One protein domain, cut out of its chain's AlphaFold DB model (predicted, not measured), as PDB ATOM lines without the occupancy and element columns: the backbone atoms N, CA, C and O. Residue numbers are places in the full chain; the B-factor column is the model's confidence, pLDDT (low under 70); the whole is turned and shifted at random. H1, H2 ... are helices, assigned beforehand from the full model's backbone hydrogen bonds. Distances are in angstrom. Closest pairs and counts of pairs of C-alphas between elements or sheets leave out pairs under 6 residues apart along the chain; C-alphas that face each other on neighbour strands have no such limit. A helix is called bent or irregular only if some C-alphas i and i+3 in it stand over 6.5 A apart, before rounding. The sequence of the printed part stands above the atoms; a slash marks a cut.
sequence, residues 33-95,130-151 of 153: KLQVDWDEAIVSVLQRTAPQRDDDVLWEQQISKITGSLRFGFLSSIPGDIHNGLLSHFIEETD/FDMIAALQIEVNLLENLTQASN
ATOM      1  N   LYS A  33     117.873 142.782 131.304       86.62
ATOM      2  CA  LYS A  33     116.652 142.834 130.483       86.62
ATOM      3  C   LYS A  33     115.465 142.195 131.201       86.62
ATOM      4  O   LYS A  33     114.403 142.797 131.261       86.62
ATOM      5  N   LEU A  34     115.673 141.024 131.806       89.19
ATOM      6  CA  LEU A  34     114.625 140.336 132.555       89.19
ATOM      7  C   LEU A  34     114.134 141.157 133.757       89.19
ATOM      8  O   LEU A  34     112.940 141.170 134.024       89.19
ATOM      9  N   GLN A  35     115.037 141.834 134.472       87.38
ATOM     10  CA  GLN A  35     114.693 142.691 135.608       87.38
ATOM     11  C   GLN A  35     113.834 143.885 135.176       87.38
ATOM     12  O   GLN A  35     112.850 144.172 135.848       87.38
ATOM     13  N   VAL A  36     114.145 144.513 134.036       85.88
ATOM     14  CA  VAL A  36     113.304 145.574 133.454       85.88
ATOM     15  C   VAL A  36     111.938 145.030 133.031       85.88
ATOM     16  O   VAL A  36     110.921 145.621 133.374       85.88
ATOM     17  N   ASP A  37     111.892 143.877 132.358       86.00
ATOM     18  CA  ASP A  37     110.626 143.241 131.961       86.00
ATOM     19  C   ASP A  37     109.761 142.859 133.181       86.00
ATOM     20  O   ASP A  37     108.534 142.798 133.097       86.00
ATOM     21  N   TRP A  38     110.397 142.566 134.318       84.81
ATOM     22  CA  TRP A  38     109.732 142.187 135.565       84.81
ATOM     23  C   TRP A  38     109.279 143.370 136.416       84.81
ATOM     24  O   TRP A  38     108.509 143.143 137.349       84.81
ATOM     25  N   ASP A  39     109.700 144.597 136.115       84.31
ATOM     26  CA  ASP A  39     109.392 145.782 136.922       84.31
ATOM     27  C   ASP A  39     107.877 145.979 137.135       84.31
ATOM     28  O   ASP A  39     107.410 146.234 138.243       84.31
ATOM     29  N   GLU A  40     107.062 145.704 136.114       76.38
ATOM     30  CA  GLU A  40     105.599 145.785 136.237       76.38
ATOM     31  C   GLU A  40     105.011 144.715 137.179       76.38
ATOM     32  O   GLU A  40     103.989 144.928 137.838       76.38
ATOM     33  N   ALA A  41     105.640 143.540 137.250       78.81
ATOM     34  CA  ALA A  41     105.145 142.398 138.012       78.81
ATOM     35  C   ALA A  41     105.679 142.371 139.452       78.81
ATOM     36  O   ALA A  41     104.975 141.924 140.364       78.81
ATOM     37  N   ILE A  42     106.903 142.847 139.671       77.00
ATOM     38  CA  ILE A  42     107.616 142.741 140.946       77.00
ATOM     39  C   ILE A  42     106.981 143.604 142.038       77.00
ATOM     40  O   ILE A  42     106.887 143.146 143.172       77.00
ATOM     41  N   VAL A  43     106.409 144.765 141.693       70.38
ATOM     42  CA  VAL A  43     105.665 145.621 142.633       70.38
ATOM     43  C   VAL A  43     104.511 144.839 143.265       70.38
ATOM     44  O   VAL A  43     104.291 144.890 144.475       70.38
ATOM     45  N   SER A  44     103.803 144.030 142.469       74.12
ATOM     46  CA  SER A  44     102.717 143.180 142.975       74.12
ATOM     47  C   SER A  44     103.210 142.036 143.870       74.12
ATOM     48  O   SER A  44     102.476 141.571 144.744       74.12
ATOM     49  N   VAL A  45     104.444 141.569 143.659       78.50
ATOM     50  CA  VAL A  45     105.083 140.531 144.477       78.50
ATOM     51  C   VAL A  45     105.553 141.124 145.801       78.50
ATOM     52  O   VAL A  45     105.228 140.549 146.838       78.50
ATOM     53  N   LEU A  46     106.207 142.291 145.774       72.06
ATOM     54  CA  LEU A  46     106.670 143.022 146.958       72.06
ATOM     55  C   LEU A  46     105.512 143.349 147.909       72.06
ATOM     56  O   LEU A  46     105.596 143.092 149.106       72.06
ATOM     57  N   GLN A  47     104.368 143.778 147.367       70.31
ATOM     58  CA  GLN A  47     103.144 144.015 148.149       70.31
ATOM     59  C   GLN A  47     102.567 142.751 148.811       70.31
ATOM     60  O   GLN A  47     101.790 142.845 149.762       70.31
ATOM     61  N   ARG A  48     102.890 141.562 148.289       77.75
ATOM     62  CA  ARG A  48     102.411 140.266 148.800       77.75
ATOM     63  C   ARG A  48     103.413 139.583 149.725       77.75
ATOM     64  O   ARG A  48     103.057 138.588 150.360       77.75
ATOM     65  N   THR A  49     104.639 140.081 149.790       77.94
ATOM     66  CA  THR A  49     105.666 139.638 150.730       77.94
ATOM     67  C   THR A  49     105.652 140.503 151.986       77.94
ATOM     68  O   THR A  49     105.129 141.615 151.992       77.94
ATOM     69  N   ALA A  50     106.171 139.972 153.095       78.88
ATOM     70  CA  ALA A  50     106.358 140.786 154.290       78.88
ATOM     71  C   ALA A  50     107.332 141.929 153.945       78.88
ATOM     72  O   ALA A  50     108.393 141.614 153.409       78.88
ATOM     73  N   PRO A  51     107.001 143.201 154.239       70.38
ATOM     74  CA  PRO A  51     107.879 144.320 153.921       70.38
ATOM     75  C   PRO A  51     109.239 144.103 154.576       70.38
ATOM     76  O   PRO A  51     109.309 143.954 155.804       70.38
ATOM     77  N   GLN A  52     110.304 144.057 153.783       73.31
ATOM     78  CA  GLN A  52     111.653 144.174 154.310       73.31
ATOM     79  C   GLN A  52     112.070 145.645 154.240       73.31
ATOM     80  O   GLN A  52     111.410 146.498 153.641       73.31
ATOM     81  N   ARG A  53     113.106 145.988 155.000       72.62
ATOM     82  CA  ARG A  53     113.530 147.377 155.123       72.62
ATOM     83  C   ARG A  53     114.190 147.809 153.812       72.62
ATOM     84  O   ARG A  53     115.109 147.138 153.365       72.62
ATOM     85  N   ASP A  54     113.744 148.942 153.271       68.81
ATOM     86  CA  ASP A  54     114.307 149.597 152.081       68.81
ATOM     87  C   ASP A  54     114.085 148.848 150.738       68.81
ATOM     88  O   ASP A  54     114.698 149.212 149.737       68.81
ATOM     89  N   ASP A  55     113.165 147.870 150.676       70.62
ATOM     90  CA  ASP A  55     112.883 147.065 149.465       70.62
ATOM     91  C   ASP A  55     112.517 147.909 148.233       70.62
ATOM     92  O   ASP A  55     113.074 147.710 147.152       70.62
ATOM     93  N   ASP A  56     111.601 148.868 148.400       70.38
ATOM     94  CA  ASP A  56     111.120 149.708 147.297       70.38
ATOM     95  C   ASP A  56     112.249 150.594 146.743       70.38
ATOM     96  O   ASP A  56     112.411 150.734 145.533       70.38
ATOM     97  N   VAL A  57     113.087 151.136 147.634       76.75
ATOM     98  CA  VAL A  57     114.186 152.046 147.275       76.75
ATOM     99  C   VAL A  57     115.300 151.296 146.549       76.75
ATOM    100  O   VAL A  57     115.796 151.776 145.530       76.75
ATOM    101  N   LEU A  58     115.676 150.110 147.040       77.25
ATOM    102  CA  LEU A  58     116.713 149.284 146.417       77.25
ATOM    103  C   LEU A  58     116.281 148.795 145.031       77.25
ATOM    104  O   LEU A  58     117.088 148.782 144.099       77.25
ATOM    105  N   TRP A  59     115.008 148.423 144.872       82.62
ATOM    106  CA  TRP A  59     114.487 147.995 143.579       82.62
ATOM    107  C   TRP A  59     114.430 149.147 142.566       82.62
ATOM    108  O   TRP A  59     114.936 149.004 141.452       82.62
ATOM    109  N   GLU A  60     113.895 150.309 142.955       81.75
ATOM    110  CA  GLU A  60     113.859 151.494 142.087       81.75
ATOM    111  C   GLU A  60     115.271 151.936 141.665       81.75
ATOM    112  O   GLU A  60     115.504 152.248 140.491       81.75
ATOM    113  N   GLN A  61     116.240 151.911 142.587       82.56
ATOM    114  CA  GLN A  61     117.644 152.212 142.288       82.56
ATOM    115  C   GLN A  61     118.241 151.219 141.286       82.56
ATOM    116  O   GLN A  61     118.866 151.637 140.305       82.56
ATOM    117  N   GLN A  62     118.009 149.918 141.481       82.56
ATOM    118  CA  GLN A  62     118.478 148.872 140.573       82.56
ATOM    119  C   GLN A  62     117.898 149.051 139.162       82.56
ATOM    120  O   GLN A  62     118.637 149.002 138.174       82.56
ATOM    121  N   ILE A  63     116.592 149.298 139.047       86.88
ATOM    122  CA  ILE A  63     115.926 149.486 137.752       86.88
ATOM    123  C   ILE A  63     116.378 150.773 137.069       86.88
ATOM    124  O   ILE A  63     116.630 150.760 135.859       86.88
ATOM    125  N   SER A  64     116.571 151.855 137.822       84.12
ATOM    126  CA  SER A  64     117.123 153.109 137.304       84.12
ATOM    127  C   SER A  64     118.523 152.905 136.710       84.12
ATOM    128  O   SER A  64     118.764 153.264 135.553       84.12
ATOM    129  N   LYS A  65     119.418 152.218 137.435       83.12
ATOM    130  CA  LYS A  65     120.781 151.897 136.976       83.12
ATOM    131  C   LYS A  65     120.791 151.028 135.722       83.12
ATOM    132  O   LYS A  65     121.525 151.302 134.767       83.12
ATOM    133  N   ILE A  66     119.967 149.982 135.683       85.25
ATOM    134  CA  ILE A  66     119.875 149.110 134.506       85.25
ATOM    135  C   ILE A  66     119.349 149.886 133.299       85.25
ATOM    136  O   ILE A  66     119.924 149.804 132.211       85.25
ATOM    137  N   THR A  67     118.276 150.652 133.489       83.19
ATOM    138  CA  THR A  67     117.638 151.423 132.419       83.19
ATOM    139  C   THR A  67     118.586 152.488 131.875       83.19
ATOM    140  O   THR A  67     118.718 152.623 130.657       83.19
ATOM    141  N   GLY A  68     119.315 153.183 132.755       82.25
ATOM    142  CA  GLY A  68     120.392 154.099 132.385       82.25
ATOM    143  C   GLY A  68     121.474 153.396 131.564       82.25
ATOM    144  O   GLY A  68     121.757 153.800 130.437       82.25
ATOM    145  N   SER A  69     122.006 152.279 132.065       82.75
ATOM    146  CA  SER A  69     123.048 151.497 131.379       82.75
ATOM    147  C   SER A  69     122.620 150.998 129.996       82.75
ATOM    148  O   SER A  69     123.432 150.963 129.071       82.75
ATOM    149  N   LEU A  70     121.350 150.617 129.828       82.19
ATOM    150  CA  LEU A  70     120.788 150.239 128.530       82.19
ATOM    151  C   LEU A  70     120.667 151.450 127.597       82.19
ATOM    152  O   LEU A  70     121.045 151.357 126.429       82.19
ATOM    153  N   ARG A  71     120.179 152.589 128.103       80.44
ATOM    154  CA  ARG A  71     119.976 153.819 127.323       80.44
ATOM    155  C   ARG A  71     121.290 154.422 126.825       80.44
ATOM    156  O   ARG A  71     121.346 154.867 125.682       80.44
ATOM    157  N   PHE A  72     122.332 154.406 127.654       80.81
ATOM    158  CA  PHE A  72     123.670 154.880 127.287       80.81
ATOM    159  C   PHE A  72     124.499 153.833 126.524       80.81
ATOM    160  O   PHE A  72     125.616 154.117 126.102       80.81
ATOM    161  N   GLY A  73     123.963 152.626 126.308       78.38
ATOM    162  CA  GLY A  73     124.632 151.573 125.540       78.38
ATOM    163  C   GLY A  73     125.771 150.866 126.281       78.38
ATOM    164  O   GLY A  73     126.535 150.133 125.656       78.38
ATOM    165  N   PHE A  74     125.881 151.038 127.600       80.81
ATOM    166  CA  PHE A  74     126.914 150.404 128.427       80.81
ATOM    167  C   PHE A  74     126.717 148.890 128.557       80.81
ATOM    168  O   PHE A  74     127.692 148.145 128.659       80.81
ATOM    169  N   LEU A  75     125.463 148.431 128.494       81.62
ATOM    170  CA  LEU A  75     125.092 147.025 128.316       81.62
ATOM    171  C   LEU A  75     124.899 146.732 126.826       81.62
ATOM    172  O   LEU A  75     123.778 146.481 126.365       81.62
ATOM    173  N   SER A  76     125.988 146.817 126.057       76.50
ATOM    174  CA  SER A  76     125.941 146.536 124.623       76.50
ATOM    175  C   SER A  76     125.283 145.170 124.392       76.50
ATOM    176  O   SER A  76     125.472 144.225 125.153       76.50
ATOM    177  N   SER A  77     124.498 145.013 123.323       74.12
ATOM    178  CA  SER A  77     123.922 143.694 123.003       74.12
ATOM    179  C   SER A  77     124.963 142.709 122.439       74.12
ATOM    180  O   SER A  77     124.589 141.659 121.916       74.12
ATOM    181  N   ILE A  78     126.258 143.036 122.538       80.50
ATOM    182  CA  ILE A  78     127.385 142.235 122.069       80.50
ATOM    183  C   ILE A  78     128.121 141.664 123.295       80.50
ATOM    184  O   ILE A  78     128.778 142.388 124.047       80.50
ATOM    185  N   PRO A  79     128.056 140.341 123.520       77.31
ATOM    186  CA  PRO A  79     128.762 139.702 124.624       77.31
ATOM    187  C   PRO A  79     130.263 140.029 124.654       77.31
ATOM    188  O   PRO A  79     130.963 139.917 123.651       77.31
ATOM    189  N   GLY A  80     130.772 140.394 125.834       74.94
ATOM    190  CA  GLY A  80     132.178 140.758 126.062       74.94
ATOM    191  C   GLY A  80     132.599 142.185 125.687       74.94
ATOM    192  O   GLY A  80     133.668 142.607 126.138       74.94
ATOM    193  N   ASP A  81     131.777 142.928 124.941       82.94
ATOM    194  CA  ASP A  81     132.004 144.342 124.622       82.94
ATOM    195  C   ASP A  81     131.535 145.235 125.780       82.94
ATOM    196  O   ASP A  81     130.423 145.761 125.785       82.94
ATOM    197  N   ILE A  82     132.363 145.278 126.827       80.62
ATOM    198  CA  ILE A  82     132.087 145.985 128.082       80.62
ATOM    199  C   ILE A  82     132.577 147.428 127.970       80.62
ATOM    200  O   ILE A  82     133.776 147.651 127.793       80.62
ATOM    201  N   HIS A  83     131.664 148.382 128.149       82.56
ATOM    202  CA  HIS A  83     131.997 149.800 128.247       82.56
ATOM    203  C   HIS A  83     132.579 150.135 129.629       82.56
ATOM    204  O   HIS A  83     132.068 149.656 130.641       82.56
ATOM    205  N   ASN A  84     133.603 150.994 129.704       77.25
ATOM    206  CA  ASN A  84     134.223 151.366 130.988       77.25
ATOM    207  C   ASN A  84     133.225 152.052 131.940       77.25
ATOM    208  O   ASN A  84     133.248 151.793 133.140       77.25
ATOM    209  N   GLY A  85     132.288 152.835 131.396       72.69
ATOM    210  CA  GLY A  85     131.191 153.447 132.161       72.69
ATOM    211  C   GLY A  85     130.181 152.454 132.756       72.69
ATOM    212  O   GLY A  85     129.369 152.842 133.585       72.69
ATOM    213  N   LEU A  86     130.223 151.167 132.382       77.12
ATOM    214  CA  LEU A  86     129.409 150.140 133.039       77.12
ATOM    215  C   LEU A  86     129.885 149.893 134.476       77.12
ATOM    216  O   LEU A  86     129.077 149.633 135.360       77.12
ATOM    217  N   LEU A  87     131.197 149.964 134.712       73.81
ATOM    218  CA  LEU A  87     131.781 149.656 136.015       73.81
ATOM    219  C   LEU A  87     131.411 150.716 137.057       73.81
ATOM    220  O   LEU A  87     131.025 150.353 138.161       73.81
ATOM    221  N   SER A  88     131.422 152.001 136.699       71.12
ATOM    222  CA  SER A  88     131.021 153.073 137.621       71.12
ATOM    223  C   SER A  88     129.560 152.960 138.066       71.12
ATOM    224  O   SER A  88     129.246 153.261 139.208       71.12
ATOM    225  N   HIS A  89     128.668 152.455 137.209       69.00
ATOM    226  CA  HIS A  89     127.240 152.347 137.519       69.00
ATOM    227  C   HIS A  89     126.885 151.212 138.497       69.00
ATOM    228  O   HIS A  89     125.853 151.277 139.168       69.00
ATOM    229  N   PHE A  90     127.725 150.172 138.577       67.88
ATOM    230  CA  PHE A  90     127.497 149.001 139.434       67.88
ATOM    231  C   PHE A  90     128.454 148.909 140.637       67.88
ATOM    232  O   PHE A  90     128.133 148.198 141.586       67.88
ATOM    233  N   ILE A  91     129.606 149.592 140.630       64.12
ATOM    234  CA  ILE A  91     130.621 149.467 141.695       64.12
ATOM    235  C   ILE A  91     130.349 150.380 142.901       64.12
ATOM    236  O   ILE A  91     130.655 149.959 144.014       64.12
ATOM    237  N   GLU A  92     129.699 151.540 142.724       56.69
ATOM    238  CA  GLU A  92     129.440 152.535 143.794       56.69
ATOM    239  C   GLU A  92     128.783 151.972 145.076       56.69
ATOM    240  O   GLU A  92     128.910 152.558 146.146       56.69
ATOM    241  N   GLU A  93     128.096 150.827 145.013       51.22
ATOM    242  CA  GLU A  93     127.440 150.216 146.181       51.22
ATOM    243  C   GLU A  93     128.309 149.222 146.962       51.22
ATOM    244  O   GLU A  93     127.964 148.870 148.092       51.22
ATOM    245  N   THR A  94     129.427 148.755 146.400       47.69
ATOM    246  CA  THR A  94     130.229 147.707 147.059       47.69
ATOM    247  C   THR A  94     131.048 148.275 148.222       47.69
ATOM    248  O   THR A  94     131.197 147.606 149.246       47.69
ATOM    249  N   ASP A  95     131.498 149.530 148.123       44.31
ATOM    250  CA  ASP A  95     132.327 150.159 149.160       44.31
ATOM    251  C   ASP A  95     131.529 150.567 150.409       44.31
ATOM    252  O   ASP A  95     132.043 150.497 151.525       44.31
ATOM    253  N   PHE A 130     138.798 159.435 140.479       48.28
ATOM    254  CA  PHE A 130     137.879 160.554 140.652       48.28
ATOM    255  C   PHE A 130     137.742 161.378 139.362       48.28
ATOM    256  O   PHE A 130     136.625 161.721 138.963       48.28
ATOM    257  N   ASP A 131     138.847 161.594 138.645       57.44
ATOM    258  CA  ASP A 131     138.849 162.280 137.351       57.44
ATOM    259  C   ASP A 131     138.089 161.490 136.274       57.44
ATOM    260  O   ASP A 131     137.350 162.074 135.474       57.44
ATOM    261  N   MET A 132     138.188 160.155 136.278       56.47
ATOM    262  CA  MET A 132     137.410 159.302 135.374       56.47
ATOM    263  C   MET A 132     135.902 159.374 135.668       56.47
ATOM    264  O   MET A 132     135.099 159.440 134.734       56.47
ATOM    265  N   ILE A 133     135.505 159.391 136.945       56.78
ATOM    266  CA  ILE A 133     134.097 159.533 137.352       56.78
ATOM    267  C   ILE A 133     133.560 160.913 136.956       56.78
ATOM    268  O   ILE A 133     132.481 161.011 136.364       56.78
ATOM    269  N   ALA A 134     134.327 161.975 137.208       63.19
ATOM    270  CA  ALA A 134     133.957 163.330 136.819       63.19
ATOM    271  C   ALA A 134     133.805 163.462 135.294       63.19
ATOM    272  O   ALA A 134     132.833 164.055 134.815       63.19
ATOM    273  N   ALA A 135     134.712 162.857 134.519       63.12
ATOM    274  CA  ALA A 135     134.635 162.841 133.061       63.12
ATOM    275  C   ALA A 135     133.376 162.116 132.552       63.12
ATOM    276  O   ALA A 135     132.687 162.633 131.668       63.12
ATOM    277  N   LEU A 136     133.025 160.971 133.150       59.38
ATOM    278  CA  LEU A 136     131.814 160.215 132.813       59.38
ATOM    279  C   LEU A 136     130.535 160.994 133.155       59.38
ATOM    280  O   LEU A 136     129.601 161.018 132.353       59.38
ATOM    281  N   GLN A 137     130.495 161.682 134.299       64.25
ATOM    282  CA  GLN A 137     129.349 162.514 134.676       64.25
ATOM    283  C   GLN A 137     129.152 163.683 133.701       64.25
ATOM    284  O   GLN A 137     128.020 164.024 133.348       64.25
ATOM    285  N   ILE A 138     130.244 164.293 133.235       73.75
ATOM    286  CA  ILE A 138     130.201 165.351 132.219       73.75
ATOM    287  C   ILE A 138     129.675 164.800 130.888       73.75
ATOM    288  O   ILE A 138     128.838 165.446 130.254       73.75
ATOM    289  N   GLU A 139     130.115 163.610 130.478       70.31
ATOM    290  CA  GLU A 139     129.650 162.955 129.251       70.31
ATOM    291  C   GLU A 139     128.145 162.642 129.301       70.31
ATOM    292  O   GLU A 139     127.413 162.983 128.367       70.31
ATOM    293  N   VAL A 140     127.659 162.091 130.417       68.44
ATOM    294  CA  VAL A 140     126.228 161.834 130.652       68.44
ATOM    295  C   VAL A 140     125.418 163.130 130.562       68.44
ATOM    296  O   VAL A 140     124.443 163.198 129.811       68.44
ATOM    297  N   ASN A 141     125.865 164.189 131.242       72.38
ATOM    298  CA  ASN A 141     125.190 165.488 131.221       72.38
ATOM    299  C   ASN A 141     125.150 166.099 129.806       72.38
ATOM    300  O   ASN A 141     124.166 166.734 129.418       72.38
ATOM    301  N   LEU A 142     126.207 165.925 129.008       72.94
ATOM    302  CA  LEU A 142     126.251 166.401 127.622       72.94
ATOM    303  C   LEU A 142     125.286 165.624 126.719       72.94
ATOM    304  O   LEU A 142     124.580 166.238 125.914       72.94
ATOM    305  N   LEU A 143     125.211 164.301 126.872       69.69
ATOM    306  CA  LEU A 143     124.283 163.454 126.120       69.69
ATOM    307  C   LEU A 143     122.822 163.786 126.447       69.69
ATOM    308  O   LEU A 143     122.000 163.912 125.537       69.69
ATOM    309  N   GLU A 144     122.498 164.009 127.720       71.31
ATOM    310  CA  GLU A 144     121.155 164.427 128.126       71.31
ATOM    311  C   GLU A 144     120.771 165.781 127.522       71.31
ATOM    312  O   GLU A 144     119.703 165.899 126.915       71.31
ATOM    313  N   ASN A 145     121.669 166.767 127.576       73.19
ATOM    314  CA  ASN A 145     121.444 168.081 126.970       73.19
ATOM    315  C   ASN A 145     121.226 168.002 125.451       73.19
ATOM    316  O   ASN A 145     120.357 168.692 124.918       73.19
ATOM    317  N   LEU A 146     121.962 167.136 124.746       68.19
ATOM    318  CA  LEU A 146     121.778 166.921 123.308       68.19
ATOM    319  C   LEU A 146     120.424 166.276 122.991       68.19
ATOM    320  O   LEU A 146     119.748 166.693 122.049       68.19
ATOM    321  N   THR A 147     119.989 165.302 123.795       66.25
ATOM    322  CA  THR A 147     118.665 164.684 123.618       66.25
ATOM    323  C   THR A 147     117.520 165.655 123.912       66.25
ATOM    324  O   THR A 147     116.512 165.635 123.208       66.25
ATOM    325  N   GLN A 148     117.682 166.550 124.891       70.44
ATOM    326  CA  GLN A 148     116.701 167.599 125.174       70.44
ATOM    327  C   GLN A 148     116.674 168.659 124.068       70.44
ATOM    328  O   GLN A 148     115.595 169.021 123.608       70.44
ATOM    329  N   ALA A 149     117.833 169.106 123.576       68.50
ATOM    330  CA  ALA A 149     117.919 170.073 122.482       68.50
ATOM    331  C   ALA A 149     117.328 169.534 121.164       68.50
ATOM    332  O   ALA A 149     116.705 170.287 120.416       68.50
ATOM    333  N   SER A 150     117.461 168.230 120.903       61.50
ATOM    334  CA  SER A 150     116.863 167.572 119.733       61.50
ATOM    335  C   SER A 150     115.331 167.488 119.777       61.50
ATOM    336  O   SER A 150     114.724 167.294 118.728       61.50
ATOM    337  N   ASN A 151     114.702 167.627 120.949       57.91
ATOM    338  CA  ASN A 151     113.243 167.573 121.111       57.91
ATOM    339  C   ASN A 151     112.567 168.960 121.049       57.91
ATOM    340  O   ASN A 151     111.354 169.050 121.239       57.91
TER     341      ASN A 151
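Overview. This is residues 33 to 95 and 130 to 151 of the 153 residues of an uncharacterized protein of Puccinia triticina (isolate 1-1 / race 1 (BBBD)) (UniProt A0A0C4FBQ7). Three helices form a loose zigzag, H2 packed between H1 and H3, and the long helix H4 is set crosswise near H3. The 85 printed residues include four named helices, H1 to H4 in order, and no named strand: all helix. The whole is loose, with a radius of gyration of the C-alphas of 15.6 A and spans of 42 by 36 by 27 A.

Arrangement. Start at H4, residues 130 to 150: it is close to but not clearly touching H3, residues 84 to 91, at 73 degrees, only just about perpendicular; the closest C-alphas, Gly 85 and Leu 136, are 6.8 A apart. H3 and H2, residues 55 to 71, form a hairpin at a shallow tilt of 3 degrees; H2 touches with residues 65 to 69 alone, closest C-alphas Lys 65 and His 89, 6.5 A. H2 and H1, residues 33 to 46, form another, at 19 degrees; closest C-alphas Val 36 and Ile 63, 6.4 A. H4 is apart from H1 and H2. Every O i to N i+4 pair is within hydrogen-bond range in H2 and H4, 6 of 10 in H1 and 1 of 4 in H3, where 3 of 5 O i to N i+3 pairs are.

Along the chain. Find C-alpha 130 at (137.879, 160.554, 140.652); H4 runs 30.5 A to C-alpha 150 at (116.863, 167.572, 119.733). H2 spans 24.2 A. H1 is irregular: C-alphas 37 and 40 are 7.1 A apart.

Size, cuts and confidence. Residues 96 to 129 are not printed, a 14.5 A gap between C-alphas 95 and 130. The link from H2 to H3 is long. Confidence is low, for instance, at residues 89 to 95 and 130 to 137.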